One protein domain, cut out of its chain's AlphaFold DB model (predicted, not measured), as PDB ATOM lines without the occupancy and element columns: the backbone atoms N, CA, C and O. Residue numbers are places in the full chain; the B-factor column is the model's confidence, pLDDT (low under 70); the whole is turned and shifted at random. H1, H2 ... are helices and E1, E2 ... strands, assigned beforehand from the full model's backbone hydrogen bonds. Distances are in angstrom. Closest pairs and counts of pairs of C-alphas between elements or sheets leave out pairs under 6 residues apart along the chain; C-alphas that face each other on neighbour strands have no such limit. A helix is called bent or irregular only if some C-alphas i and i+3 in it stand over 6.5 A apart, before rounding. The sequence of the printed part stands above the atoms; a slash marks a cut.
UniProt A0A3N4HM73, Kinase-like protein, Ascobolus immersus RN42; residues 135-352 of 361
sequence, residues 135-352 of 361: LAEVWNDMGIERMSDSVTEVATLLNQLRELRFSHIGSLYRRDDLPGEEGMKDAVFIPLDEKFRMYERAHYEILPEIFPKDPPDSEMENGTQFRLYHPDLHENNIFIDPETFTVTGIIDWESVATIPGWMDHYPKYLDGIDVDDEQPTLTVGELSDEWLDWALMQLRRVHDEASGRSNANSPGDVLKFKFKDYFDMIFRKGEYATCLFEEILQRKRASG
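What this domain is: This is residues 135 to 352 of the 361 residues of the protein "Kinase-like protein" of Ascobolus immersus RN42 (UniProt A0A3N4HM73). The hairpin E1 and E2 packs through E1 on the small strand pair E3 and E6 near the middle, and from E3 the long helix H2 leads into a second lobe, where H5 packs on it and the hairpin E4 and E5 lies with H1. Beside E1 and E6, H3 starts a loose group with H4, H6 and H7, few contacts joining these helices. The 218 printed residues, mixed in class, hold seven named helices and six named strands in the order H1 H2 E1 E2 H3 H4 E3 E4 E5 E6 H5 H6 H7, the strands making three separate antiparallel pairs. The whole is only just compact, close to loose, with a radius of gyration of the C-alphas of 20.2 A and spans of 63 by 47 by 40 A.

Where its parts are: E1 is residues 170 to 174, 13.3 A long, and E2 residues 187 to 191, 13.0 A. E3 is residues 226 to 229, E6 257 to 259, E4 238 to 240 and E5 247 to 250. H1, residues 135 to 141, begins at C-alpha 135 (103.822, 172.970, 142.397) and is irregular, with C-alphas 137 and 140 7.7 A apart. H2 is residues 144 to 162, 26.0 A; H3 198 to 205; H4 207 to 210; H5 289 to 307, 26.4 A; H6 315 to 331, 24.6 A. H7, residues 335 to 351, 24.6 A, ends at C-alpha 351 (132.433, 214.163, 147.384).

How they stand to each other: In the hairpin E1 and E2, N 173 and O 188 are 3.0 A apart, within hydrogen-bond range. The closest C-alphas of E1 and E6 are Ser 171 and Ala 257, 4.9 A. In antiparallel E3 and E6, N 259 and O 227 are 2.8 A apart. The closest C-alphas of H2 and E3 are Arg 162 and Arg 227, 5.6 A. H2 and H5 touch, closest at C-alphas Thr 152 and Ala 306, 5.5 A, at a steep tilt of 43 degrees, the same way. In the hairpin E4 and E5, N 239 and O 249 are 2.8 A apart; C-alphas Leu 135 of H1 and Ile 238 of E4 are closest, 5.6 A. H3 is close to but not clearly touching H7, closest C-alphas Ala 202 and Phe 341, 7.9 A. H4 and H6 are near each other, with 6 pairs of C-alphas within 10 A. H6 and H7 only just touch, only at the corner, with 3 pairs within 8 A, closest C-alphas Ile 330 and Ala 337, 5.4 A. H5 and H6 are apart. Every O i to N i+4 pair is within range in H3, H5, H6 and H7, against 13 of 15 in H2 and 1 of 3 in H1, where 2 of 4 O i to N i+3 pairs are; H4 is too short for O i to N i+4.

The domain as a whole: The farthest C-alphas, Gly 180 and Val 284, are 66.5 A apart. The printed part has no cut; the links E1 to E2, H4 to E3 and E6 to H5 are long. Residues 215 to 222 and 346 to 352 stand free. Mean pLDDT of the printed part is 72.5, with 93 residues under 70, among them 187 to 225 and 309 to 352.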
ATOM      1  N   LEU A 135     102.721 173.750 141.830       96.31
ATOM      2  CA  LEU A 135     103.822 172.970 142.397       96.31
ATOM      3  C   LEU A 135     103.739 172.952 143.932       96.31
ATOM      4  O   LEU A 135     103.908 171.900 144.538       96.31
ATOM      5  N   ALA A 136     103.359 174.081 144.539       94.25
ATOM      6  CA  ALA A 136     103.114 174.243 145.974       94.25
ATOM      7  C   ALA A 136     102.190 173.183 146.589       94.25
ATOM      8  O   ALA A 136     102.397 172.763 147.725       94.25
ATOM      9  N   GLU A 137     101.153 172.772 145.854       93.94
ATOM     10  CA  GLU A 137     100.105 171.879 146.362       93.94
ATOM     11  C   GLU A 137     100.583 170.440 146.509       93.94
ATOM     12  O   GLU A 137     100.011 169.681 147.281       93.94
ATOM     13  N   VAL A 138     101.619 170.071 145.761       92.50
ATOM     14  CA  VAL A 138     102.119 168.698 145.694       92.50
ATOM     15  C   VAL A 138     103.574 168.581 146.127       92.50
ATOM     16  O   VAL A 138     104.014 167.466 146.378       92.50
ATOM     17  N   TRP A 139     104.306 169.696 146.266       89.94
ATOM     18  CA  TRP A 139     105.739 169.733 146.586       89.94
ATOM     19  C   TRP A 139     106.090 168.856 147.785       89.94
ATOM     20  O   TRP A 139     106.893 167.945 147.649       89.94
ATOM     21  N   ASN A 140     105.435 169.061 148.930       85.38
ATOM     22  CA  ASN A 140     105.745 168.324 150.163       85.38
ATOM     23  C   ASN A 140     105.387 166.830 150.099       85.38
ATOM     24  O   ASN A 140     105.936 166.038 150.861       85.38
ATOM     25  N   ASP A 141     104.491 166.452 149.186       85.19
ATOM     26  CA  ASP A 141     104.093 165.064 148.955       85.19
ATOM     27  C   ASP A 141     104.945 164.396 147.860       85.19
ATOM     28  O   ASP A 141     104.869 163.179 147.651       85.19
ATOM     29  N   MET A 142     105.785 165.165 147.154       82.94
ATOM     30  CA  MET A 142     106.732 164.616 146.196       82.94
ATOM     31  C   MET A 142     107.862 163.897 146.928       82.94
ATOM     32  O   MET A 142     108.532 164.444 147.799       82.94
ATOM     33  N   GLY A 143     108.149 162.664 146.515       84.44
ATOM     34  CA  GLY A 143     109.430 162.047 146.848       84.44
ATOM     35  C   GLY A 143     110.592 162.816 146.204       84.44
ATOM     36  O   GLY A 143     110.430 163.428 145.147       84.44
ATOM     37  N   ILE A 144     111.780 162.720 146.806       84.38
ATOM     38  CA  ILE A 144     112.986 163.451 146.376       84.38
ATOM     39  C   ILE A 144     113.349 163.237 144.896       84.38
ATOM     40  O   ILE A 144     113.837 164.156 144.242       84.38
ATOM     41  N   GLU A 145     113.070 162.054 144.341       86.69
ATOM     42  CA  GLU A 145     113.286 161.754 142.918       86.69
ATOM     43  C   GLU A 145     112.422 162.658 142.022       86.69
ATOM     44  O   GLU A 145     112.942 163.314 141.125       86.69
ATOM     45  N   ARG A 146     111.123 162.800 142.327       90.00
ATOM     46  CA  ARG A 146     110.205 163.663 141.559       90.00
ATOM     47  C   ARG A 146     110.501 165.149 141.745       90.00
ATOM     48  O   ARG A 146     110.367 165.921 140.797       90.00
ATOM     49  N   MET A 147     110.925 165.549 142.947       90.88
ATOM     50  CA  MET A 147     111.430 166.906 143.177       90.88
ATOM     51  C   MET A 147     112.648 167.180 142.288       90.88
ATOM     52  O   MET A 147     112.712 168.227 141.653       90.88
ATOM     53  N   SER A 148     113.582 166.228 142.196       90.94
ATOM     54  CA  SER A 148     114.792 166.353 141.371       90.94
ATOM     55  C   SER A 148     114.463 166.472 139.882       90.94
ATOM     56  O   SER A 148     115.025 167.333 139.200       90.94
ATOM     57  N   ASP A 149     113.512 165.679 139.381       91.75
ATOM     58  CA  ASP A 149     113.022 165.783 138.001       91.75
ATOM     59  C   ASP A 149     112.400 167.164 137.730       91.75
ATOM     60  O   ASP A 149     112.764 167.836 136.763       91.75
ATOM     61  N   SER A 150     111.534 167.632 138.636       93.19
ATOM     62  CA  SER A 150     110.879 168.947 138.534       93.19
ATOM     63  C   SER A 150     111.904 170.088 138.549       93.19
ATOM     64  O   SER A 150     111.827 171.028 137.758       93.19
ATOM     65  N   VAL A 151     112.910 169.999 139.423       93.62
ATOM     66  CA  VAL A 151     114.009 170.968 139.511       93.62
ATOM     67  C   VAL A 151     114.847 170.976 138.235       93.62
ATOM     68  O   VAL A 151     115.188 172.051 137.741       93.62
ATOM     69  N   THR A 152     115.140 169.802 137.675       94.56
ATOM     70  CA  THR A 152     115.875 169.663 136.410       94.56
ATOM     71  C   THR A 152     115.116 170.321 135.258       94.56
ATOM     72  O   THR A 152     115.705 171.056 134.456       94.56
ATOM     73  N   GLU A 153     113.803 170.096 135.173       95.12
ATOM     74  CA  GLU A 153     112.960 170.703 134.145       95.12
ATOM     75  C   GLU A 153     112.903 172.228 134.291       95.12
ATOM     76  O   GLU A 153     113.186 172.942 133.325       95.12
ATOM     77  N   VAL A 154     112.622 172.741 135.496       94.50
ATOM     78  CA  VAL A 154     112.588 174.188 135.756       94.50
ATOM     79  C   VAL A 154     113.939 174.828 135.433       94.50
ATOM     80  O   VAL A 154     113.977 175.823 134.712       94.50
ATOM     81  N   ALA A 155     115.060 174.240 135.860       92.81
ATOM     82  CA  ALA A 155     116.397 174.735 135.523       92.81
ATOM     83  C   ALA A 155     116.630 174.789 134.000       92.81
ATOM     84  O   ALA A 155     117.138 175.781 133.469       92.81
ATOM     85  N   THR A 156     116.190 173.759 133.271       93.69
ATOM     86  CA  THR A 156     116.289 173.688 131.804       93.69
ATOM     87  C   THR A 156     115.442 174.761 131.112       93.69
ATOM     88  O   THR A 156     115.850 175.327 130.090       93.69
ATOM     89  N   LEU A 157     114.259 175.065 131.649       93.94
ATOM     90  CA  LEU A 157     113.412 176.161 131.179       93.94
ATOM     91  C   LEU A 157     114.057 177.523 131.466       93.94
ATOM     92  O   LEU A 157     114.165 178.346 130.558       93.94
ATOM     93  N   LEU A 158     114.571 177.741 132.677       90.19
ATOM     94  CA  LEU A 158     115.232 178.992 133.061       90.19
ATOM     95  C   LEU A 158     116.525 179.246 132.285       90.19
ATOM     96  O   LEU A 158     116.828 180.396 131.972       90.19
ATOM     97  N   ASN A 159     117.255 178.206 131.877       89.56
ATOM     98  CA  ASN A 159     118.381 178.368 130.957       89.56
ATOM     99  C   ASN A 159     117.969 179.030 129.638       89.56
ATOM    100  O   ASN A 159     118.730 179.829 129.102       89.56
ATOM    101  N   GLN A 160     116.757 178.774 129.139       91.31
ATOM    102  CA  GLN A 160     116.269 179.447 127.933       91.31
ATOM    103  C   GLN A 160     116.051 180.945 128.175       91.31
ATOM    104  O   GLN A 160     116.412 181.728 127.302       91.31
ATOM    105  N   LEU A 161     115.553 181.362 129.352       88.44
ATOM    106  CA  LEU A 161     115.506 182.790 129.719       88.44
ATOM    107  C   LEU A 161     116.898 183.388 129.798       88.44
ATOM    108  O   LEU A 161     117.118 184.498 129.321       88.44
ATOM    109  N   ARG A 162     117.835 182.654 130.409       84.38
ATOM    110  CA  ARG A 162     119.206 183.124 130.567       84.38
ATOM    111  C   ARG A 162     119.787 183.445 129.206       84.38
ATOM    112  O   ARG A 162     120.333 184.533 129.070       84.38
ATOM    113  N   GLU A 163     119.632 182.564 128.215       86.88
ATOM    114  CA  GLU A 163     120.104 182.742 126.830       86.88
ATOM    115  C   GLU A 163     119.469 183.921 126.070       86.88
ATOM    116  O   GLU A 163     119.987 184.310 125.024       86.88
ATOM    117  N   LEU A 164     118.429 184.566 126.606       89.06
ATOM    118  CA  LEU A 164     117.927 185.841 126.091       89.06
ATOM    119  C   LEU A 164     118.813 186.976 126.619       89.06
ATOM    120  O   LEU A 164     118.810 187.303 127.807       89.06
ATOM    121  N   ARG A 165     119.609 187.566 125.723       85.62
ATOM    122  CA  ARG A 165     120.671 188.518 126.069       85.62
ATOM    123  C   ARG A 165     120.303 189.941 125.675       85.62
ATOM    124  O   ARG A 165     119.921 190.201 124.537       85.62
ATOM    125  N   PHE A 166     120.499 190.863 126.609       83.12
ATOM    126  CA  PHE A 166     120.153 192.273 126.478       83.12
ATOM    127  C   PHE A 166     121.370 193.161 126.729       83.12
ATOM    128  O   PHE A 166     122.300 192.801 127.457       83.12
ATOM    129  N   SER A 167     121.367 194.339 126.104       75.12
ATOM    130  CA  SER A 167     122.468 195.306 126.178       75.12
ATOM    131  C   SER A 167     122.380 196.247 127.381       75.12
ATOM    132  O   SER A 167     123.385 196.863 127.729       75.12
ATOM    133  N   HIS A 168     121.212 196.352 128.025       73.62
ATOM    134  CA  HIS A 168     120.966 197.236 129.169       73.62
ATOM    135  C   HIS A 168     120.036 196.570 130.191       73.62
ATOM    136  O   HIS A 168     119.425 195.550 129.888       73.62
ATOM    137  N   ILE A 169     119.924 197.166 131.384       74.50
ATOM    138  CA  ILE A 169     118.830 196.905 132.333       74.50
ATOM    139  C   ILE A 169     117.593 197.657 131.819       74.50
ATOM    140  O   ILE A 169     117.708 198.815 131.414       74.50
ATOM    141  N   GLY A 170     116.439 197.001 131.791       75.25
ATOM    142  CA  GLY A 170     115.258 197.456 131.069       75.25
ATOM    143  C   GLY A 170     114.068 196.534 131.259       75.25
ATOM    144  O   GLY A 170     114.188 195.455 131.849       75.25
ATOM    145  N   SER A 171     112.950 196.957 130.684       82.75
ATOM    146  CA  SER A 171     111.694 196.214 130.662       82.75
ATOM    147  C   SER A 171     111.171 196.155 129.224       82.75
ATOM    148  O   SER A 171     111.495 196.998 128.380       82.75
ATOM    149  N   LEU A 172     110.415 195.107 128.909       86.38
ATOM    150  CA  LEU A 172     109.818 194.924 127.586       86.38
ATOM    151  C   LEU A 172     108.471 195.634 127.536       86.38
ATOM    152  O   LEU A 172     107.725 195.570 128.506       86.38
ATOM    153  N   TYR A 173     108.152 196.263 126.407       85.69
ATOM    154  CA  TYR A 173     106.850 196.877 126.139       85.69
ATOM    155  C   TYR A 173     106.438 196.580 124.705       85.69
ATOM    156  O   TYR A 173     107.296 196.404 123.840       85.69
ATOM    157  N   ARG A 174     105.138 196.552 124.411       84.75
ATOM    158  CA  ARG A 174     104.716 196.675 123.017       84.75
ATOM    159  C   ARG A 174     104.899 198.118 122.570       84.75
ATOM    160  O   ARG A 174     104.737 199.031 123.377       84.75
ATOM    161  N   ARG A 175     105.245 198.331 121.301       78.75
ATOM    162  CA  ARG A 175     105.401 199.697 120.776       78.75
ATOM    163  C   ARG A 175     104.114 200.514 120.894       78.75
ATOM    164  O   ARG A 175     104.183 201.678 121.249       78.75
ATOM    165  N   ASP A 176     102.949 199.918 120.662       81.38
ATOM    166  CA  ASP A 176     101.658 200.607 120.765       81.38
ATOM    167  C   ASP A 176     101.287 201.036 122.192       81.38
ATOM    168  O   ASP A 176     100.477 201.949 122.349       81.38
ATOM    169  N   ASP A 177     101.923 200.454 123.211       82.75
ATOM    170  CA  ASP A 177     101.838 200.906 124.602       82.75
ATOM    171  C   ASP A 177     102.811 202.062 124.920       82.75
ATOM    172  O   ASP A 177     102.812 202.581 126.038       82.75
ATOM    173  N   LEU A 178     103.648 202.494 123.971       77.62
ATOM    174  CA  LEU A 178     104.582 203.603 124.159       77.62
ATOM    175  C   LEU A 178     104.029 204.909 123.562       77.62
ATOM    176  O   LEU A 178     103.473 204.905 122.461       77.62
ATOM    177  N   PRO A 179     104.203 206.059 124.248       72.56
ATOM    178  CA  PRO A 179     103.724 207.342 123.742       72.56
ATOM    179  C   PRO A 179     104.288 207.677 122.353       72.56
ATOM    180  O   PRO A 179     105.505 207.790 122.194       72.56
ATOM    181  N   GLY A 180     103.413 207.916 121.371       70.81
ATOM    182  CA  GLY A 180     103.803 208.318 120.015       70.81
ATOM    183  C   GLY A 180     104.170 207.176 119.060       70.81
ATOM    184  O   GLY A 180     104.617 207.456 117.945       70.81
ATOM    185  N   GLU A 181     103.985 205.915 119.462       72.00
ATOM    186  CA  GLU A 181     104.177 204.727 118.615       72.00
ATOM    187  C   GLU A 181     102.866 203.937 118.392       72.00
ATOM    188  O   GLU A 181     102.876 202.739 118.086       72.00
ATOM    189  N   GLU A 182     101.712 204.611 118.495       74.44
ATOM    190  CA  GLU A 182     100.396 203.972 118.427       74.44
ATOM    191  C   GLU A 182     100.195 203.198 117.106       74.44
ATOM    192  O   GLU A 182     100.335 203.728 116.000       74.44
ATOM    193  N   GLY A 183      99.814 201.919 117.216       63.75
ATOM    194  CA  GLY A 183      99.532 201.040 116.072       63.75
ATOM    195  C   GLY A 183     100.692 200.142 115.621       63.75
ATOM    196  O   GLY A 183     100.504 199.347 114.696       63.75
ATOM    197  N   MET A 184     101.860 200.209 116.268       69.38
ATOM    198  CA  MET A 184     102.959 199.262 116.058       69.38
ATOM    199  C   MET A 184     102.882 198.105 117.069       69.38
ATOM    200  O   MET A 184     102.942 198.326 118.268       69.38
ATOM    201  N   LYS A 185     102.763 196.855 116.605       64.12
ATOM    202  CA  LYS A 185     102.471 195.704 117.491       64.12
ATOM    203  C   LYS A 185     103.686 194.909 117.972       64.12
ATOM    204  O   LYS A 185     103.525 193.995 118.775       64.12
ATOM    205  N   ASP A 186     104.878 195.196 117.456       71.50
ATOM    206  CA  ASP A 186     106.078 194.469 117.874       71.50
ATOM    207  C   ASP A 186     106.465 194.859 119.305       71.50
ATOM    208  O   ASP A 186     106.351 196.026 119.694       71.50
ATOM    209  N   ALA A 187     106.985 193.899 120.069       69.31
ATOM    210  CA  ALA A 187     107.618 194.192 121.347       69.31
ATOM    211  C   ALA A 187     108.961 194.908 121.124       69.31
ATOM    212  O   ALA A 187     109.759 194.520 120.265       69.31
ATOM    213  N   VAL A 188     109.226 195.935 121.922       69.06
ATOM    214  CA  VAL A 188     110.500 196.648 121.991       69.06
ATOM    215  C   VAL A 188     111.021 196.615 123.416       69.06
ATOM    216  O   VAL A 188     110.293 196.746 124.397       69.06
ATOM    217  N   PHE A 189     112.330 196.430 123.513       68.38
ATOM    218  CA  PHE A 189     113.052 196.566 124.759       68.38
ATOM    219  C   PHE A 189     113.334 198.040 125.036       68.38
ATOM    220  O   PHE A 189     113.981 198.707 124.226       68.38
ATOM    221  N   ILE A 190     112.877 198.519 126.190       63.97
ATOM    222  CA  ILE A 190     113.119 199.882 126.646       63.97
ATOM    223  C   ILE A 190     114.133 199.821 127.792       63.97
ATOM    224  O   ILE A 190     113.829 199.257 128.850       63.97
ATOM    225  N   PRO A 191     115.356 200.355 127.597       56.41
ATOM    226  CA  PRO A 191     116.293 200.547 128.693       56.41
ATOM    227  C   PRO A 191     115.648 201.400 129.782       56.41
ATOM    228  O   PRO A 191     114.920 202.344 129.477       56.41
ATOM    229  N   LEU A 192     115.955 201.110 131.041       60.16
ATOM    230  CA  LEU A 192     115.578 202.009 132.124       60.16
ATOM    231  C   LEU A 192     116.294 203.343 131.931       60.16
ATOM    232  O   LEU A 192     117.522 203.411 131.978       60.16
ATOM    233  N   ASP A 193     115.514 204.392 131.709       49.44
ATOM    234  CA  ASP A 193     115.939 205.777 131.847       49.44
ATOM    235  C   ASP A 193     115.265 206.409 133.081       49.44
ATOM    236  O   ASP A 193     114.517 205.746 133.802       49.44
ATOM    237  N   GLU A 194     115.563 207.683 133.369       43.34
ATOM    238  CA  GLU A 194     115.164 208.415 134.590       43.34
ATOM    239  C   GLU A 194     113.651 208.393 134.930       43.34
ATOM    240  O   GLU A 194     113.255 208.915 135.975       43.34
ATOM    241  N   LYS A 195     112.789 207.829 134.071       44.19
ATOM    242  CA  LYS A 195     111.327 207.886 134.179       44.19
ATOM    243  C   LYS A 195     110.653 206.676 134.840       44.19
ATOM    244  O   LYS A 195     109.475 206.801 135.172       44.19
ATOM    245  N   PHE A 196     111.344 205.554 135.070       44.75
ATOM    246  CA  PHE A 196     110.719 204.317 135.582       44.75
ATOM    247  C   PHE A 196     111.327 203.787 136.895       44.75
ATOM    248  O   PHE A 196     112.275 204.364 137.418       44.75
ATOM    249  N   ARG A 197     110.648 202.795 137.500       57.12
ATOM    250  CA  ARG A 197     110.486 202.503 138.947       57.12
ATOM    251  C   ARG A 197     111.674 202.843 139.851       57.12
ATOM    252  O   ARG A 197     112.816 202.593 139.518       57.12
ATOM    253  N   MET A 198     111.410 203.190 141.112       45.16
ATOM    254  CA  MET A 198     112.457 203.294 142.147       45.16
ATOM    255  C   MET A 198     113.290 202.003 142.325       45.16
ATOM    256  O   MET A 198     114.500 202.082 142.520       45.16
ATOM    257  N   TYR A 199     112.657 200.825 142.230       45.53
ATOM    258  CA  TYR A 199     113.333 199.518 142.295       45.53
ATOM    259  C   TYR A 199     114.308 199.335 141.123       45.53
ATOM    260  O   TYR A 199     115.470 198.986 141.308       45.53
ATOM    261  N   GLU A 200     113.849 199.656 139.919       49.28
ATOM    262  CA  GLU A 200     114.609 199.589 138.673       49.28
ATOM    263  C   GLU A 200     115.704 200.670 138.607       49.28
ATOM    264  O   GLU A 200     116.834 200.401 138.204       49.28
ATOM    265  N   ARG A 201     115.414 201.869 139.114       50.03
ATOM    266  CA  ARG A 201     116.336 202.997 139.242       50.03
ATOM    267  C   ARG A 201     117.476 202.697 140.200       50.03
ATOM    268  O   ARG A 201     118.612 203.031 139.899       50.03
ATOM    269  N   ALA A 202     117.223 202.034 141.325       49.91
ATOM    270  CA  ALA A 202     118.301 201.604 142.208       49.91
ATOM    271  C   ALA A 202     119.144 200.484 141.588       49.91
ATOM    272  O   ALA A 202     120.367 200.494 141.717       49.91
ATOM    273  N   HIS A 203     118.523 199.558 140.852       50.81
ATOM    274  CA  HIS A 203     119.275 198.586 140.058       50.81
ATOM    275  C   HIS A 203     120.156 199.273 139.000       50.81
ATOM    276  O   HIS A 203     121.284 198.845 138.772       50.81
ATOM    277  N   TYR A 204     119.675 200.354 138.387       50.69
ATOM    278  CA  TYR A 204     120.358 201.061 137.304       50.69
ATOM    279  C   TYR A 204     121.415 202.076 137.775       50.69
ATOM    280  O   TYR A 204     122.507 202.127 137.222       50.69
ATOM    281  N   GLU A 205     121.120 202.886 138.791       52.88
ATOM    282  CA  GLU A 205     121.991 203.977 139.255       52.88
ATOM    283  C   GLU A 205     122.995 203.526 140.320       52.88
ATOM    284  O   GLU A 205     124.017 204.179 140.508       52.88
ATOM    285  N   ILE A 206     122.720 202.441 141.050       56.19
ATOM    286  CA  ILE A 206     123.495 202.083 142.247       56.19
ATOM    287  C   ILE A 206     124.331 200.838 142.012       56.19
ATOM    288  O   ILE A 206     125.502 200.817 142.393       56.19
ATOM    289  N   LEU A 207     123.785 199.815 141.348       55.75
ATOM    290  CA  LEU A 207     124.550 198.595 141.091       55.75
ATOM    291  C   LEU A 207     125.798 198.848 140.241       55.75
ATOM    292  O   LEU A 207     126.849 198.367 140.656       55.75
ATOM    293  N   PRO A 208     125.757 199.638 139.147       54.53
ATOM    294  CA  PRO A 208     126.964 199.961 138.385       54.53
ATOM    295  C   PRO A 208     127.950 200.863 139.138       54.53
ATOM    296  O   PRO A 208     129.100 200.977 138.732       54.53
ATOM    297  N   GLU A 209     127.514 201.526 140.213       56.38
ATOM    298  CA  GLU A 209     128.358 202.399 141.037       56.38
ATOM    299  C   GLU A 209     129.016 201.657 142.211       56.38
ATOM    300  O   GLU A 209     130.067 202.082 142.692       56.38
ATOM    301  N   ILE A 210     128.404 200.567 142.688       56.72
ATOM    302  CA  ILE A 210     128.924 199.708 143.766       56.72
ATOM    303  C   ILE A 210     129.739 198.549 143.189       56.72
ATOM    304  O   ILE A 210     130.809 198.223 143.706       56.72
ATOM    305  N   PHE A 211     129.260 197.972 142.090       57.78
ATOM    306  CA  PHE A 211     129.983 197.029 141.253       57.78
ATOM    307  C   PHE A 211     130.253 197.723 139.916       57.78
ATOM    308  O   PHE A 211     129.405 197.650 139.021       57.78
ATOM    309  N   PRO A 212     131.386 198.444 139.771       49.31
ATOM    310  CA  PRO A 212     131.751 199.038 138.492       49.31
ATOM    311  C   PRO A 212     131.669 197.978 137.399       49.31
ATOM    312  O   PRO A 212     131.992 196.816 137.650       49.31
ATOM    313  N   LYS A 213     131.219 198.390 136.202       48.53
ATOM    314  CA  LYS A 213     131.268 197.553 134.995       48.53
ATOM    315  C   LYS A 213     132.623 196.850 134.997       48.53
ATOM    316  O   LYS A 213     133.642 197.545 135.063       48.53
ATOM    317  N   ASP A 214     132.618 195.515 135.009       42.19
ATOM    318  CA  ASP A 214     133.856 194.742 134.930       42.19
ATOM    319  C   ASP A 214     134.705 195.339 133.791       42.19
ATOM    320  O   ASP A 214     134.134 195.753 132.770       42.19
ATOM    321  N   PRO A 215     136.024 195.520 133.999       38.09
ATOM    322  CA  PRO A 215     136.844 196.346 133.129       38.09
ATOM    323  C   PRO A 215     136.657 195.932 131.666       38.09
ATOM    324  O   PRO A 215     136.625 194.733 131.368       38.09
ATOM    325  N   PRO A 216     136.523 196.902 130.748       43.09
ATOM    326  CA  PRO A 216     136.505 196.580 129.339       43.09
ATOM    327  C   PRO A 216     137.873 195.978 128.982       43.09
ATOM    328  O   PRO A 216     138.915 196.481 129.402       43.09
ATOM    329  N   ASP A 217     137.841 194.911 128.189       40.12
ATOM    330  CA  ASP A 217     138.936 194.520 127.293       40.12
ATOM    331  C   ASP A 217     140.089 193.634 127.804       40.12
ATOM    332  O   ASP A 217     141.224 193.830 127.365       40.12
ATOM    333  N   SER A 218     139.854 192.565 128.582       34.69
ATOM    334  CA  SER A 218     140.824 191.442 128.497       34.69
ATOM    335  C   SER A 218     140.356 190.004 128.731       34.69
ATOM    336  O   SER A 218     141.167 189.120 128.490       34.69
ATOM    337  N   GLU A 219     139.101 189.720 129.100       40.28
ATOM    338  CA  GLU A 219     138.567 188.333 129.117       40.28
ATOM    339  C   GLU A 219     137.083 188.247 128.692       40.28
ATOM    340  O   GLU A 219     136.354 187.325 129.047       40.28
ATOM    341  N   MET A 220     136.602 189.214 127.900       42.22
ATOM    342  CA  MET A 220     135.249 189.180 127.334       42.22
ATOM    343  C   MET A 220     135.226 188.450 125.986       42.22
ATOM    344  O   MET A 220     135.096 189.078 124.940       42.22
ATOM    345  N   GLU A 221     135.294 187.119 126.003       37.75
ATOM    346  CA  GLU A 221     134.757 186.314 124.889       37.75
ATOM    347  C   GLU A 221     133.289 185.906 125.108       37.75
ATOM    348  O   GLU A 221     132.656 185.437 124.173       37.75
ATOM    349  N   ASN A 222     132.688 186.179 126.277       39.59
ATOM    350  CA  ASN A 222     131.256 185.959 126.542       39.59
ATOM    351  C   ASN A 222     130.690 187.045 127.477       39.59
ATOM    352  O   ASN A 222     130.400 186.786 128.641       39.59
ATOM    353  N   GLY A 223     130.609 188.280 126.966       45.09
ATOM    354  CA  GLY A 223     130.371 189.516 127.720       45.09
ATOM    355  C   GLY A 223     129.256 189.492 128.774       45.09
ATOM    356  O   GLY A 223     128.289 188.737 128.693       45.09
ATOM    357  N   THR A 224     129.375 190.390 129.756       52.50
ATOM    358  CA  THR A 224     128.313 190.742 130.710       52.50
ATOM    359  C   THR A 224     127.068 191.220 129.961       52.50
ATOM    360  O   THR A 224     126.898 192.405 129.688       52.50
ATOM    361  N   GLN A 225     126.212 190.270 129.597       68.31
ATOM    362  CA  GLN A 225     124.914 190.488 128.979       68.31
ATOM    363  C   GLN A 225     123.840 190.438 130.066       68.31
ATOM    364  O   GLN A 225     123.817 189.513 130.884       68.31
ATOM    365  N   PHE A 226     122.962 191.439 130.077       77.88
ATOM    366  CA  PHE A 226     121.785 191.457 130.938       77.88
ATOM    367  C   PHE A 226     120.809 190.370 130.479       77.88
ATOM    368  O   PHE A 226     120.773 190.028 129.296       77.88
ATOM    369  N   ARG A 227     120.047 189.799 131.410       84.19
ATOM    370  CA  ARG A 227     119.150 188.661 131.152       84.19
ATOM    371  C   ARG A 227     117.801 188.916 131.795       84.19
ATOM    372  O   ARG A 227     117.764 189.532 132.857       84.19
ATOM    373  N   LEU A 228     116.721 188.440 131.179       87.50
ATOM    374  CA  LEU A 228     115.400 188.478 131.812       87.50
ATOM    375  C   LEU A 228     115.416 187.655 133.097       87.50
ATOM    376  O   LEU A 228     115.949 186.545 133.125       87.50
ATOM    377  N   TYR A 229     114.814 188.206 134.142       84.56
ATOM    378  CA  TYR A 229     114.729 187.570 135.445       84.56
ATOM    379  C   TYR A 229     113.318 187.691 136.011       84.56
ATOM    380  O   TYR A 229     112.689 188.746 135.923       84.56
ATOM    381  N   HIS A 230     112.837 186.589 136.583       88.81
ATOM    382  CA  HIS A 230     111.514 186.484 137.181       88.81
ATOM    383  C   HIS A 230     111.606 186.746 138.697       88.81
ATOM    384  O   HIS A 230     112.023 185.849 139.433       88.81
ATOM    385  N   PRO A 231     111.208 187.936 139.194       78.25
ATOM    386  CA  PRO A 231     111.439 188.347 140.585       78.25
ATOM    387  C   PRO A 231     110.650 187.561 141.630       78.25
ATOM    388  O   PRO A 231     111.024 187.535 142.804       78.25
ATOM    389  N   ASP A 232     109.565 186.914 141.211       81.50
ATOM    390  CA  ASP A 232     108.699 186.153 142.104       81.50
ATOM    391  C   ASP A 232     108.528 184.696 141.665       81.50
ATOM    392  O   ASP A 232     107.428 184.152 141.640       81.50
ATOM    393  N   LEU A 233     109.620 184.047 141.246       89.56
ATOM    394  CA  LEU A 233     109.550 182.643 140.849       89.56
ATOM    395  C   LEU A 233     109.560 181.732 142.082       89.56
ATOM    396  O   LEU A 233     110.612 181.431 142.652       89.56
ATOM    397  N   HIS A 234     108.372 181.291 142.476       90.81
ATOM    398  CA  HIS A 234     108.152 180.357 143.573       90.81
ATOM    399  C   HIS A 234     107.104 179.304 143.194       90.81
ATOM    400  O   HIS A 234     106.461 179.379 142.148       90.81
ATOM    401  N   GLU A 235     106.924 178.306 144.046       93.50
ATOM    402  CA  GLU A 235     106.134 177.104 143.796       93.50
ATOM    403  C   GLU A 235     104.627 177.351 143.571       93.50
ATOM    404  O   GLU A 235     103.950 176.492 143.013       93.50
ATOM    405  N   ASN A 236     104.075 178.521 143.923       93.38
ATOM    406  CA  ASN A 236     102.686 178.861 143.554       93.38
ATOM    407  C   ASN A 236     102.559 179.432 142.134       93.38
ATOM    408  O   ASN A 236     101.461 179.416 141.581       93.38
ATOM    409  N   ASN A 237     103.661 179.910 141.552       95.25
ATOM    410  CA  ASN A 237     103.703 180.493 140.210       95.25
ATOM    411  C   ASN A 237     104.127 179.477 139.138       95.25
ATOM    412  O   ASN A 237     104.234 179.823 137.962       95.25
ATOM    413  N   ILE A 238     104.330 178.215 139.528       97.12
ATOM    414  CA  ILE A 238     104.665 177.100 138.639       97.12
ATOM    415  C   ILE A 238     103.519 176.094 138.683       97.12
ATOM    416  O   ILE A 238     103.143 175.614 139.750       97.12
ATOM    417  N   PHE A 239     102.980 175.767 137.516       97.69
ATOM    418  CA  PHE A 239     101.968 174.739 137.328       97.69
ATOM    419  C   PHE A 239     102.596 173.508 136.701       97.69
ATOM    420  O   PHE A 239     103.428 173.614 135.794       97.69
ATOM    421  N   ILE A 240     102.162 172.348 137.178       96.62
ATOM    422  CA  ILE A 240     102.594 171.054 136.674       96.62
ATOM    423  C   ILE A 240     101.402 170.146 136.388       96.62
ATOM    424  O   ILE A 240     100.331 170.255 136.994       96.62
ATOM    425  N   ASP A 241     101.600 169.211 135.472       94.88
ATOM    426  CA  ASP A 241     100.686 168.099 135.267       94.88
ATOM    427  C   ASP A 241     100.835 167.102 136.439       94.88
ATOM    428  O   ASP A 241     101.940 166.631 136.694       94.88
ATOM    429  N   PRO A 242      99.769 166.768 137.186       90.38
ATOM    430  CA  PRO A 242      99.883 165.941 138.390       90.38
ATOM    431  C   PRO A 242     100.196 164.461 138.110       90.38
ATOM    432  O   PRO A 242     100.543 163.726 139.033       90.38
ATOM    433  N   GLU A 243     100.056 163.994 136.867       89.44
ATOM    434  CA  GLU A 243     100.352 162.607 136.494       89.44
ATOM    435  C   GLU A 243     101.810 162.459 136.043       89.44
ATOM    436  O   GLU A 243     102.512 161.522 136.440       89.44
ATOM    437  N   THR A 244     102.270 163.404 135.226       90.56
ATOM    438  CA  THR A 244     103.587 163.380 134.573       90.56
ATOM    439  C   THR A 244     104.629 164.260 135.256       90.56
ATOM    440  O   THR A 244     105.816 164.061 135.022       90.56
ATOM    441  N   PHE A 245     104.201 165.183 136.124       87.38
ATOM    442  CA  PHE A 245     105.016 166.184 136.823       87.38
ATOM    443  C   PHE A 245     105.728 167.175 135.897       87.38
ATOM    444  O   PHE A 245     106.579 167.930 136.352       87.38
ATOM    445  N   THR A 246     105.343 167.219 134.618       93.81
ATOM    446  CA  THR A 246     105.903 168.174 133.661       93.81
ATOM    447  C   THR A 246     105.342 169.569 133.888       93.81
ATOM    448  O   THR A 246     104.139 169.706 134.135       93.81
ATOM    449  N   VAL A 247     106.163 170.602 133.718       96.81
ATOM    450  CA  VAL A 247     105.730 172.002 133.800       96.81
ATOM    451  C   VAL A 247     104.733 172.320 132.683       96.81
ATOM    452  O   VAL A 247     105.033 172.230 131.493       96.81
ATOM    453  N   THR A 248     103.531 172.739 133.070       97.62
ATOM    454  CA  THR A 248     102.429 173.097 132.162       97.62
ATOM    455  C   THR A 248     102.219 174.599 132.040       97.62
ATOM    456  O   THR A 248     101.554 175.045 131.103       97.62
ATOM    457  N   GLY A 249     102.783 175.390 132.955       97.62
ATOM    458  CA  GLY A 249     102.777 176.842 132.858       97.62
ATOM    459  C   GLY A 249     103.546 177.530 133.978       97.62
ATOM    460  O   GLY A 249     103.537 177.078 135.118       97.62
ATOM    461  N   ILE A 250     104.179 178.652 133.657       97.25
ATOM    462  CA  ILE A 250     104.727 179.606 134.622       97.25
ATOM    463  C   ILE A 250     103.924 180.897 134.490       97.25
ATOM    464  O   ILE A 250     103.733 181.404 133.379       97.25
ATOM    465  N   ILE A 251     103.436 181.413 135.614       95.19
ATOM    466  CA  ILE A 251     102.575 182.600 135.683       95.19
ATOM    467  C   ILE A 251     103.235 183.727 136.477       95.19
ATOM    468  O   ILE A 251     104.295 183.544 137.058       95.19
ATOM    469  N   ASP A 252     102.546 184.868 136.528       90.62
ATOM    470  CA  ASP A 252     102.927 186.048 137.311       90.62
ATOM    471  C   ASP A 252     104.257 186.684 136.878       90.62
ATOM    472  O   ASP A 252     105.158 186.955 137.669       90.62
ATOM    473  N   TRP A 253     104.346 186.982 135.577       92.62
ATOM    474  CA  TRP A 253     105.484 187.663 134.942       92.62
ATOM    475  C   TRP A 253     105.460 189.183 135.161       92.62
ATOM    476  O   TRP A 253     106.038 189.960 134.395       92.62
ATOM    477  N   GLU A 254     104.761 189.630 136.197       83.69
ATOM    478  CA  GLU A 254     104.712 191.022 136.591       83.69
ATOM    479  C   GLU A 254     106.086 191.468 137.116       83.69
ATOM    480  O   GLU A 254     106.794 190.728 137.797       83.69
ATOM    481  N   SER A 255     106.473 192.718 136.847       77.31
ATOM    482  CA  SER A 255     107.738 193.293 137.344       77.31
ATOM    483  C   SER A 255     109.012 192.597 136.844       77.31
ATOM    484  O   SER A 255     110.086 192.817 137.405       77.31
ATOM    485  N   VAL A 256     108.911 191.785 135.791       83.75
ATOM    486  CA  VAL A 256     110.069 191.208 135.106       83.75
ATOM    487  C   VAL A 256     110.897 192.324 134.481       83.75
ATOM    488  O   VAL A 256     110.382 193.194 133.782       83.75
ATOM    489  N   ALA A 257     112.200 192.263 134.717       80.38
ATOM    490  CA  ALA A 257     113.173 193.183 134.156       80.38
ATOM    491  C   ALA A 257     114.439 192.417 133.778       80.38
ATOM    492  O   ALA A 257     114.689 191.296 134.236       80.38
ATOM    493  N   THR A 258     115.264 193.023 132.935       82.00
ATOM    494  CA  THR A 258     116.574 192.469 132.611       82.00
ATOM    495  C   THR A 258     117.592 192.882 133.662       82.00
ATOM    496  O   THR A 258     117.769 194.073 133.901       82.00
ATOM    497  N   ILE A 259     118.319 191.931 134.236       75.56
ATOM    498  CA  ILE A 259     119.288 192.173 135.307       75.56
ATOM    499  C   ILE A 259     120.691 191.669 134.942       75.56
ATOM    500  O   ILE A 259     120.834 190.808 134.069       75.56
ATOM    501  N   PRO A 260     121.752 192.177 135.597       75.25
ATOM    502  CA  PRO A 260     123.058 191.537 135.589       75.25
ATOM    503  C   PRO A 260     122.974 190.048 135.945       75.25
ATOM    504  O   PRO A 260     122.360 189.680 136.943       75.25
ATOM    505  N   GLY A 261     123.654 189.192 135.176       72.38
ATOM    506  CA  GLY A 261     123.586 187.738 135.366       72.38
ATOM    507  C   GLY A 261     124.024 187.237 136.749       72.38
ATOM    508  O   GLY A 261     123.574 186.182 137.170       72.38
ATOM    509  N   TRP A 262     124.847 187.988 137.486       69.75
ATOM    510  CA  TRP A 262     125.266 187.624 138.848       69.75
ATOM    511  C   TRP A 262     124.156 187.781 139.903       69.75
ATOM    512  O   TRP A 262     124.301 187.278 141.012       69.75
ATOM    513  N   MET A 263     123.055 188.467 139.581       69.56
ATOM    514  CA  MET A 263     121.888 188.586 140.467       69.56
ATOM    515  C   MET A 263     120.858 187.470 140.264       69.56
ATOM    516  O   MET A 263     119.909 187.367 141.041       69.56
ATOM    517  N   ASP A 264     121.042 186.632 139.245       72.56
ATOM    518  CA  ASP A 264     120.192 185.482 138.960       72.56
ATOM    519  C   ASP A 264     120.416 184.368 139.997       72.56
ATOM    520  O   ASP A 264     121.521 183.835 140.144       72.56
ATOM    521  N   HIS A 265     119.357 183.990 140.701       75.38
ATOM    522  CA  HIS A 265     119.385 183.061 141.829       75.38
ATOM    523  C   HIS A 265     118.418 181.901 141.619       75.38
ATOM    524  O   HIS A 265     117.685 181.841 140.632       75.38
ATOM    525  N   TYR A 266     118.468 180.949 142.543       84.31
ATOM    526  CA  TYR A 266     117.541 179.835 142.550       84.31
ATOM    527  C   TYR A 266     116.092 180.322 142.686       84.31
ATOM    528  O   TYR A 266     115.844 181.358 143.308       84.31
ATOM    529  N   PRO A 267     115.124 179.576 142.130       89.50
ATOM    530  CA  PRO A 267     113.725 179.725 142.506       89.50
ATOM    531  C   PRO A 267     113.543 179.652 144.030       89.50
ATOM    532  O   PRO A 267     114.214 178.856 144.686       89.50
ATOM    533  N   LYS A 268     112.597 180.420 144.586       87.44
ATOM    534  CA  LYS A 268     112.440 180.574 146.049       87.44
ATOM    535  C   LYS A 268     112.160 179.265 146.792       87.44
ATOM    536  O   LYS A 268     112.522 179.129 147.950       87.44
ATOM    537  N   TYR A 269     111.553 178.279 146.132       87.81
ATOM    538  CA  TYR A 269     111.297 176.960 146.727       87.81
ATOM    539  C   TYR A 269     112.569 176.114 146.928       87.81
ATOM    540  O   TYR A 269     112.502 175.034 147.510       87.81
ATOM    541  N   LEU A 270     113.723 176.588 146.440       89.50
ATOM    542  CA  LEU A 270     115.051 176.020 146.693       89.50
ATOM    543  C   LEU A 270     115.881 176.859 147.680       89.50
ATOM    544  O   LEU A 270     117.045 176.517 147.937       89.50
ATOM    545  N   ASP A 271     115.310 177.943 148.225       85.00
ATOM    546  CA  ASP A 271     115.958 178.753 149.255       85.00
ATOM    547  C   ASP A 271     116.250 177.884 150.482       85.00
ATOM    548  O   ASP A 271     115.396 177.159 150.983       85.00
ATOM    549  N   GLY A 272     117.480 177.965 150.976       80.56
ATOM    550  CA  GLY A 272     117.932 177.217 152.140       80.56
ATOM    551  C   GLY A 272     119.399 177.498 152.425       80.56
ATOM    552  O   GLY A 272     120.041 178.284 151.724       80.56
ATOM    553  N   ILE A 273     119.929 176.852 153.456       80.44
ATOM    554  CA  ILE A 273     121.342 176.965 153.827       80.44
ATOM    555  C   ILE A 273     122.142 175.781 153.290       80.44
ATOM    556  O   ILE A 273     121.594 174.706 153.040       80.44
ATOM    557  N   ASP A 274     123.438 175.990 153.087       79.44
ATOM    558  CA  ASP A 274     124.360 174.888 152.835       79.44
ATOM    559  C   ASP A 274     124.749 174.250 154.170       79.44
ATOM    560  O   ASP A 274     125.058 174.945 155.143       79.44
ATOM    561  N   VAL A 275     124.713 172.922 154.197       84.06
ATOM    562  CA  VAL A 275     125.002 172.089 155.367       84.06
ATOM    563  C   VAL A 275     126.117 171.099 155.038       84.06
ATOM    564  O   VAL A 275     126.637 171.082 153.920       84.06
ATOM    565  N   ASP A 276     126.514 170.286 156.015       82.50
ATOM    566  CA  ASP A 276     127.496 169.233 155.781       82.50
ATOM    567  C   ASP A 276     127.009 168.235 154.717       82.50
ATOM    568  O   ASP A 276     125.823 167.929 154.592       82.50
ATOM    569  N   ASP A 277     127.957 167.713 153.939       83.00
ATOM    570  CA  ASP A 277     127.679 166.773 152.849       83.00
ATOM    571  C   ASP A 277     127.107 165.434 153.324       83.00
ATOM    572  O   ASP A 277     126.412 164.741 152.571       83.00
ATOM    573  N   GLU A 278     127.413 165.055 154.564       85.44
ATOM    574  CA  GLU A 278     126.972 163.796 155.147       85.44
ATOM    575  C   GLU A 278     125.451 163.784 155.306       85.44
ATOM    576  O   GLU A 278     124.862 164.662 155.928       85.44
ATOM    577  N   GLN A 279     124.807 162.763 154.737       84.12
ATOM    578  CA  GLN A 279     123.360 162.612 154.821       84.12
ATOM    579  C   GLN A 279     122.920 162.451 156.288       84.12
ATOM    580  O   GLN A 279     123.330 161.475 156.932       84.12
ATOM    581  N   PRO A 280     122.031 163.321 156.803       82.62
ATOM    582  CA  PRO A 280     121.515 163.194 158.157       82.62
ATOM    583  C   PRO A 280     120.741 161.885 158.338       82.62
ATOM    584  O   PRO A 280     119.971 161.458 157.471       82.62
ATOM    585  N   THR A 281     120.908 161.239 159.492       78.31
ATOM    586  CA  THR A 281     120.114 160.056 159.844       78.31
ATOM    587  C   THR A 281     118.652 160.431 160.066       78.31
ATOM    588  O   THR A 281     118.338 161.192 160.976       78.31
ATOM    589  N   LEU A 282     117.752 159.834 159.283       71.00
ATOM    590  CA  LEU A 282     116.307 159.950 159.483       71.00
ATOM    591  C   LEU A 282     115.875 159.167 160.729       71.00
ATOM    592  O   LEU A 282     115.915 157.933 160.750       71.00
ATOM    593  N   THR A 283     115.409 159.868 161.759       67.50
ATOM    594  CA  THR A 283     114.609 159.254 162.823       67.50
ATOM    595  C   THR A 283     113.212 158.948 162.290       67.50
ATOM    596  O   THR A 283     112.557 159.793 161.689       67.50
ATOM    597  N   VAL A 284     112.748 157.711 162.481       56.44
ATOM    598  CA  VAL A 284     111.441 157.256 161.982       56.44
ATOM    599  C   VAL A 284     110.326 158.166 162.508       56.44
ATOM    600  O   VAL A 284     110.057 158.174 163.706       56.44
ATOM    601  N   GLY A 285     109.649 158.869 161.597       58.06
ATOM    602  CA  GLY A 285     108.451 159.663 161.881       58.06
ATOM    603  C   GLY A 285     108.648 161.179 161.938       58.06
ATOM    604  O   GLY A 285     107.644 161.880 162.019       58.06
ATOM    605  N   GLU A 286     109.880 161.692 161.851       60.78
ATOM    606  CA  GLU A 286     110.157 163.135 161.886       60.78
ATOM    607  C   GLU A 286     111.199 163.510 160.819       60.78
ATOM    608  O   GLU A 286     112.321 163.004 160.824       60.78
ATOM    609  N   LEU A 287     110.821 164.401 159.896       68.38
ATOM    610  CA  LEU A 287     111.768 165.112 159.036       68.38
ATOM    611  C   LEU A 287     112.345 166.261 159.869       68.38
ATOM    612  O   LEU A 287     111.613 167.187 160.212       68.38
ATOM    613  N   SER A 288     113.619 166.173 160.255       78.56
ATOM    614  CA  SER A 288     114.293 167.265 160.964       78.56
ATOM    615  C   SER A 288     114.583 168.432 160.017       78.56
ATOM    616  O   SER A 288     114.768 168.224 158.816       78.56
ATOM    617  N   ASP A 289     114.692 169.645 160.565       82.38
ATOM    618  CA  ASP A 289     115.128 170.832 159.810       82.38
ATOM    619  C   ASP A 289     116.467 170.574 159.095       82.38
ATOM    620  O   ASP A 289     116.625 170.889 157.922       82.38
ATOM    621  N   GLU A 290     117.389 169.874 159.764       83.75
ATOM    622  CA  GLU A 290     118.687 169.467 159.209       83.75
ATOM    623  C   GLU A 290     118.551 168.567 157.970       83.75
ATOM    624  O   GLU A 290     119.300 168.710 157.004       83.75
ATOM    625  N   TRP A 291     117.575 167.652 157.963       83.44
ATOM    626  CA  TRP A 291     117.314 166.815 156.794       83.44
ATOM    627  C   TRP A 291     116.729 167.630 155.641       83.44
ATOM    628  O   TRP A 291     117.108 167.411 154.491       83.44
ATOM    629  N   LEU A 292     115.824 168.570 155.935       84.12
ATOM    630  CA  LEU A 292     115.229 169.447 154.927       84.12
ATOM    631  C   LEU A 292     116.285 170.355 154.287       84.12
ATOM    632  O   LEU A 292     116.343 170.440 153.061       84.12
ATOM    633  N   ASP A 293     117.154 170.964 155.095       86.94
ATOM    634  CA  ASP A 293     118.272 171.779 154.613       86.94
ATOM    635  C   ASP A 293     119.226 170.952 153.738       86.94
ATOM    636  O   ASP A 293     119.603 171.384 152.644       86.94
ATOM    637  N   TRP A 294     119.553 169.725 154.161       88.62
ATOM    638  CA  TRP A 294     120.362 168.804 153.360       88.62
ATOM    639  C   TRP A 294     119.684 168.446 152.033       88.62
ATOM    640  O   TRP A 294     120.328 168.483 150.982       88.62
ATOM    641  N   ALA A 295     118.384 168.143 152.042       86.75
ATOM    642  CA  ALA A 295     117.631 167.812 150.835       86.75
ATOM    643  C   ALA A 295     117.566 169.000 149.861       86.75
ATOM    644  O   ALA A 295     117.811 168.825 148.666       86.75
ATOM    645  N   LEU A 296     117.318 170.216 150.360       89.31
ATOM    646  CA  LEU A 296     117.344 171.442 149.558       89.31
ATOM    647  C   LEU A 296     118.740 171.707 148.978       89.31
ATOM    648  O   LEU A 296     118.848 172.075 147.808       89.31
ATOM    649  N   MET A 297     119.810 171.459 149.742       89.88
ATOM    650  CA  MET A 297     121.182 171.529 149.233       89.88
ATOM    651  C   MET A 297     121.415 170.542 148.079       89.88
ATOM    652  O   MET A 297     122.005 170.923 147.066       89.88
ATOM    653  N   GLN A 298     120.924 169.300 148.175       89.38
ATOM    654  CA  GLN A 298     121.021 168.344 147.062       89.38
ATOM    655  C   GLN A 298     120.205 168.796 145.842       89.38
ATOM    656  O   GLN A 298     120.696 168.721 144.718       89.38
ATOM    657  N   LEU A 299     118.996 169.332 146.035       91.50
ATOM    658  CA  LEU A 299     118.188 169.863 144.932       91.50
ATOM    659  C   LEU A 299     118.850 171.072 144.253       91.50
ATOM    660  O   LEU A 299     118.795 171.191 143.030       91.50
ATOM    661  N   ARG A 300     119.541 171.942 145.002       91.62
ATOM    662  CA  ARG A 300     120.347 173.026 144.412       91.62
ATOM    663  C   ARG A 300     121.481 172.492 143.536       91.62
ATOM    664  O   ARG A 300     121.708 173.038 142.461       91.62
ATOM    665  N   ARG A 301     122.127 171.385 143.919       89.44
ATOM    666  CA  ARG A 301     123.129 170.714 143.063       89.44
ATOM    667  C   ARG A 301     122.520 170.198 141.769       89.44
ATOM    668  O   ARG A 301     123.074 170.456 140.709       89.44
ATOM    669  N   VAL A 302     121.358 169.549 141.848       90.88
ATOM    670  CA  VAL A 302     120.603 169.110 140.662       90.88
ATOM    671  C   VAL A 302     120.293 170.302 139.751       90.88
ATOM    672  O   VAL A 302     120.510 170.240 138.540       90.88
ATOM    673  N   HIS A 303     119.840 171.422 140.325       91.12
ATOM    674  CA  HIS A 303     119.601 172.649 139.571       91.12
ATOM    675  C   HIS A 303     120.878 173.176 138.902       91.12
ATOM    676  O   HIS A 303     120.825 173.572 137.737       91.12
ATOM    677  N   ASP A 304     122.006 173.222 139.610       88.25
ATOM    678  CA  ASP A 304     123.278 173.722 139.080       88.25
ATOM    679  C   ASP A 304     123.823 172.845 137.953       88.25
ATOM    680  O   ASP A 304     124.226 173.376 136.913       88.25
ATOM    681  N   GLU A 305     123.744 171.522 138.106       88.12
ATOM    682  CA  GLU A 305     124.093 170.551 137.068       88.12
ATOM    683  C   GLU A 305     123.238 170.752 135.811       88.12
ATOM    684  O   GLU A 305     123.774 170.895 134.709       88.12
ATOM    685  N   ALA A 306     121.915 170.858 135.969       87.50
ATOM    686  CA  ALA A 306     120.993 171.139 134.868       87.50
ATOM    687  C   ALA A 306     121.206 172.539 134.259       87.50
ATOM    688  O   ALA A 306     121.000 172.759 133.063       87.50
ATOM    689  N   SER A 307     121.651 173.498 135.072       83.00
ATOM    690  CA  SER A 307     121.954 174.873 134.667       83.00
ATOM    691  C   SER A 307     123.313 175.031 133.982       83.00
ATOM    692  O   SER A 307     123.583 176.087 133.410       83.00
ATOM    693  N   GLY A 308     124.191 174.029 134.075       76.38
ATOM    694  CA  GLY A 308     125.597 174.157 133.691       76.38
ATOM    695  C   GLY A 308     126.367 175.191 134.529       76.38
ATOM    696  O   GLY A 308     127.371 175.727 134.058       76.38
ATOM    697  N   ARG A 309     125.894 175.514 135.744       69.62
ATOM    698  CA  ARG A 309     126.588 176.422 136.672       69.62
ATOM    699  C   ARG A 309     127.745 175.667 137.333       69.62
ATOM    700  O   ARG A 309     127.594 174.521 137.737       69.62
ATOM    701  N   SER A 310     128.917 176.297 137.434       57.28
ATOM    702  CA  SER A 310     130.046 175.731 138.186       57.28
ATOM    703  C   SER A 310     130.018 176.209 139.638       57.28
ATOM    704  O   SER A 310     129.932 177.413 139.862       57.28
ATOM    705  N   ASN A 311     130.230 175.310 140.604       51.50
ATOM    706  CA  ASN A 311     130.223 175.612 142.050       51.50
ATOM    707  C   ASN A 311     131.359 176.539 142.541       51.50
ATOM    708  O   ASN A 311     131.472 176.809 143.735       51.50
ATOM    709  N   ALA A 312     132.245 177.007 141.658       49.09
ATOM    710  CA  ALA A 312     133.360 177.871 142.024       49.09
ATOM    711  C   ALA A 312     132.951 179.352 141.958       49.09
ATOM    712  O   ALA A 312     133.160 180.020 140.949       49.09
ATOM    713  N   ASN A 313     132.394 179.872 143.053       53.25
ATOM    714  CA  ASN A 313     132.170 181.311 143.210       53.25
ATOM    715  C   ASN A 313     133.514 182.030 143.391       53.25
ATOM    716  O   ASN A 313     134.296 181.692 144.286       53.25
ATOM    717  N   SER A 314     133.792 183.049 142.577       53.62
ATOM    718  CA  SER A 314     134.952 183.910 142.800       53.62
ATOM    719  C   SER A 314     134.762 184.743 144.082       53.62
ATOM    720  O   SER A 314     133.630 184.983 144.511       53.62
ATOM    721  N   PRO A 315     135.834 185.272 144.704       48.09
ATOM    722  CA  PRO A 315     135.702 186.207 145.828       48.09
ATOM    723  C   PRO A 315     134.833 187.440 145.513       48.09
ATOM    724  O   PRO A 315     134.207 187.997 146.415       48.09
ATOM    725  N   GLY A 316     134.774 187.852 144.239       56.69
ATOM    726  CA  GLY A 316     133.886 188.918 143.770       56.69
ATOM    727  C   GLY A 316     132.410 188.513 143.790       56.69
ATOM    728  O   GLY A 316     131.566 189.328 144.159       56.69
ATOM    729  N   ASP A 317     132.103 187.251 143.483       58.03
ATOM    730  CA  ASP A 317     130.736 186.719 143.517       58.03
ATOM    731  C   ASP A 317     130.211 186.642 144.954       58.03
ATOM    732  O   ASP A 317     129.091 187.059 145.227       58.03
ATOM    733  N   VAL A 318     131.056 186.253 145.916       59.34
ATOM    734  CA  VAL A 318     130.699 186.242 147.350       59.34
ATOM    735  C   VAL A 318     130.295 187.634 147.854       59.34
ATOM    736  O   VAL A 318     129.349 187.768 148.634       59.34
ATOM    737  N   LEU A 319     130.996 188.690 147.424       61.00
ATOM    738  CA  LEU A 319     130.654 190.068 147.792       61.00
ATOM    739  C   LEU A 319     129.355 190.533 147.116       61.00
ATOM    740  O   LEU A 319     128.540 191.196 147.759       61.00
ATOM    741  N   LYS A 320     129.155 190.156 145.847       63.25
ATOM    742  CA  LYS A 320     127.926 190.405 145.080       63.25
ATOM    743  C   LYS A 320     126.701 189.755 145.739       63.25
ATOM    744  O   LYS A 320     125.695 190.441 145.917       63.25
ATOM    745  N   PHE A 321     126.806 188.504 146.197       64.62
ATOM    746  CA  PHE A 321     125.730 187.814 146.922       64.62
ATOM    747  C   PHE A 321     125.384 188.501 148.245       64.62
ATOM    748  O   PHE A 321     124.230 188.856 148.463       64.62
ATOM    749  N   LYS A 322     126.385 188.810 149.083       64.19
ATOM    750  CA  LYS A 322     126.142 189.530 150.346       64.19
ATOM    751  C   LYS A 322     125.488 190.886 150.115       64.19
ATOM    752  O   LYS A 322     124.572 191.257 150.841       64.19
ATOM    753  N   PHE A 323     125.959 191.644 149.124       65.88
ATOM    754  CA  PHE A 323     125.357 192.930 148.790       65.88
ATOM    755  C   PHE A 323     123.902 192.774 148.355       65.88
ATOM    756  O   PHE A 323     123.065 193.554 148.799       65.88
ATOM    757  N   LYS A 324     123.594 191.769 147.528       63.19
ATOM    758  CA  LYS A 324     122.223 191.465 147.118       63.19
ATOM    759  C   LYS A 324     121.330 191.175 148.322       63.19
ATOM    760  O   LYS A 324     120.256 191.754 148.391       63.19
ATOM    761  N   ASP A 325     121.772 190.377 149.294       63.91
ATOM    762  CA  ASP A 325     120.967 190.095 150.494       63.91
ATOM    763  C   ASP A 325     120.623 191.380 151.261       63.91
ATOM    764  O   ASP A 325     119.482 191.594 151.677       63.91
ATOM    765  N   TYR A 326     121.595 192.292 151.392       61.62
ATOM    766  CA  TYR A 326     121.348 193.622 151.949       61.62
ATOM    767  C   TYR A 326     120.405 194.448 151.074       61.62
ATOM    768  O   TYR A 326     119.523 195.124 151.599       61.62
ATOM    769  N   PHE A 327     120.580 194.402 149.757       62.56
ATOM    770  CA  PHE A 327     119.780 195.136 148.787       62.56
ATOM    771  C   PHE A 327     118.314 194.674 148.821       62.56
ATOM    772  O   PHE A 327     117.427 195.491 149.052       62.56
ATOM    773  N   ASP A 328     118.048 193.373 148.735       59.56
ATOM    774  CA  ASP A 328     116.710 192.786 148.855       59.56
ATOM    775  C   ASP A 328     116.066 193.111 150.205       59.56
ATOM    776  O   ASP A 328     114.882 193.446 150.267       59.56
ATOM    777  N   MET A 329     116.835 193.066 151.299       56.59
ATOM    778  CA  MET A 329     116.356 193.469 152.623       56.59
ATOM    779  C   MET A 329     115.973 194.958 152.670       56.59
ATOM    780  O   MET A 329     114.975 195.311 153.299       56.59
ATOM    781  N   ILE A 330     116.747 195.833 152.022       52.59
ATOM    782  CA  ILE A 330     116.457 197.270 151.923       52.59
ATOM    783  C   ILE A 330     115.174 197.502 151.109       52.59
ATOM    784  O   ILE A 330     114.339 198.310 151.515       52.59
ATOM    785  N   PHE A 331     114.969 196.764 150.014       50.19
ATOM    786  CA  PHE A 331     113.783 196.907 149.161       50.19
ATOM    787  C   PHE A 331     112.504 196.335 149.752       50.19
ATOM    788  O   PHE A 331     111.449 196.951 149.601       50.19
ATOM    789  N   ARG A 332     112.588 195.235 150.508       50.03
ATOM    790  CA  ARG A 332     111.459 194.760 151.327       50.03
ATOM    791  C   ARG A 332     110.994 195.812 152.340       50.03
ATOM    792  O   ARG A 332     109.884 195.700 152.841       50.03
ATOM    793  N   LYS A 333     111.824 196.822 152.635       45.50
ATOM    794  CA  LYS A 333     111.542 197.883 153.608       45.50
ATOM    795  C   LYS A 333     111.100 199.228 153.015       45.50
ATOM    796  O   LYS A 333     111.151 200.228 153.728       45.50
ATOM    797  N   GLY A 334     110.688 199.259 151.739       48.81
ATOM    798  CA  GLY A 334     109.883 200.312 151.087       48.81
ATOM    799  C   GLY A 334     110.410 201.757 151.145       48.81
ATOM    800  O   GLY A 334     110.795 202.313 150.125       48.81
ATOM    801  N   GLU A 335     110.433 202.375 152.327       41.09
ATOM    802  CA  GLU A 335     110.796 203.780 152.568       41.09
ATOM    803  C   GLU A 335     112.254 203.981 153.021       41.09
ATOM    804  O   GLU A 335     112.867 205.007 152.710       41.09
ATOM    805  N   TYR A 336     112.858 202.999 153.709       43.03
ATOM    806  CA  TYR A 336     114.273 203.079 154.117       43.03
ATOM    807  C   TYR A 336     115.214 203.098 152.912       43.03
ATOM    808  O   TYR A 336     116.242 203.772 152.947       43.03
ATOM    809  N   ALA A 337     114.826 202.396 151.848       46.31
ATOM    810  CA  ALA A 337     115.473 202.424 150.550       46.31
ATOM    811  C   ALA A 337     115.619 203.866 150.044       46.31
ATOM    812  O   ALA A 337     116.733 204.343 149.858       46.31
ATOM    813  N   THR A 338     114.514 204.597 149.909       42.72
ATOM    814  CA  THR A 338     114.484 205.948 149.329       42.72
ATOM    815  C   THR A 338     115.373 206.935 150.079       42.72
ATOM    816  O   THR A 338     116.181 207.629 149.466       42.72
ATOM    817  N   CYS A 339     115.263 206.980 151.411       44.56
ATOM    818  CA  CYS A 339     116.048 207.894 152.242       44.56
ATOM    819  C   CYS A 339     117.541 207.539 152.245       44.56
ATOM    820  O   CYS A 339     118.378 208.429 152.099       44.56
ATOM    821  N   LEU A 340     117.877 206.249 152.362       51.22
ATOM    822  CA  LEU A 340     119.261 205.780 152.300       51.22
ATOM    823  C   LEU A 340     119.880 206.065 150.924       51.22
ATOM    824  O   LEU A 340     121.040 206.460 150.842       51.22
ATOM    825  N   PHE A 341     119.113 205.903 149.845       54.50
ATOM    826  CA  PHE A 341     119.587 206.147 148.486       54.50
ATOM    827  C   PHE A 341     119.778 207.628 148.185       54.50
ATOM    828  O   PHE A 341     120.831 207.998 147.667       54.50
ATOM    829  N   GLU A 342     118.841 208.488 148.578       53.59
ATOM    830  CA  GLU A 342     119.033 209.940 148.508       53.59
ATOM    831  C   GLU A 342     120.254 210.373 149.325       53.59
ATOM    832  O   GLU A 342     121.050 211.184 148.860       53.59
ATOM    833  N   GLU A 343     120.479 209.780 150.500       54.28
ATOM    834  CA  GLU A 343     121.652 210.073 151.319       54.28
ATOM    835  C   GLU A 343     122.967 209.608 150.663       54.28
ATOM    836  O   GLU A 343     123.942 210.364 150.641       54.28
ATOM    837  N   ILE A 344     123.010 208.403 150.081       55.97
ATOM    838  CA  ILE A 344     124.173 207.888 149.338       55.97
ATOM    839  C   ILE A 344     124.476 208.788 148.131       55.97
ATOM    840  O   ILE A 344     125.622 209.212 147.945       55.97
ATOM    841  N   LEU A 345     123.456 209.131 147.338       53.22
ATOM    842  CA  LEU A 345     123.595 209.994 146.165       53.22
ATOM    843  C   LEU A 345     124.014 211.420 146.559       53.22
ATOM    844  O   LEU A 345     124.889 212.002 145.915       53.22
ATOM    845  N   GLN A 346     123.467 211.980 147.642       55.66
ATOM    846  CA  GLN A 346     123.835 213.307 148.152       55.66
ATOM    847  C   GLN A 346     125.264 213.350 148.699       55.66
ATOM    848  O   GLN A 346     126.017 214.264 148.356       55.66
ATOM    849  N   ARG A 347     125.679 212.350 149.489       56.75
ATOM    850  CA  ARG A 347     127.058 212.239 149.998       56.75
ATOM    851  C   ARG A 347     128.072 212.137 148.859       56.75
ATOM    852  O   ARG A 347     129.166 212.685 148.970       56.75
ATOM    853  N   LYS A 348     127.701 211.497 147.747       52.28
ATOM    854  CA  LYS A 348     128.559 211.357 146.565       52.28
ATOM    855  C   LYS A 348     128.598 212.613 145.685       52.28
ATOM    856  O   LYS A 348     129.667 213.001 145.221       52.28
ATOM    857  N   ARG A 349     127.470 213.319 145.524       58.09
ATOM    858  CA  ARG A 349     127.450 214.672 144.921       58.09
ATOM    859  C   ARG A 349     128.318 215.647 145.722       58.09
ATOM    860  O   ARG A 349     128.982 216.496 145.137       58.09
ATOM    861  N   ALA A 350     128.357 215.488 147.046       56.06
ATOM    862  CA  ALA A 350     129.211 216.270 147.934       56.06
ATOM    863  C   ALA A 350     130.701 215.868 147.886       56.06
ATOM    864  O   ALA A 350     131.549 216.697 148.213       56.06
ATOM    865  N   SER A 351     131.043 214.641 147.469       53.78
ATOM    866  CA  SER A 351     132.433 214.163 147.384       53.78
ATOM    867  C   SER A 351     133.124 214.435 146.038       53.78
ATOM    868  O   SER A 351     134.318 214.174 145.915       53.78
ATOM    869  N   GLY A 352     132.422 215.009 145.053       42.69
ATOM    870  CA  GLY A 352     133.033 215.580 143.845       42.69
ATOM    871  C   GLY A 352     133.592 214.575 142.830       42.69
ATOM    872  O   GLY A 352     134.503 214.931 142.084       42.69
TER     873      GLY A 352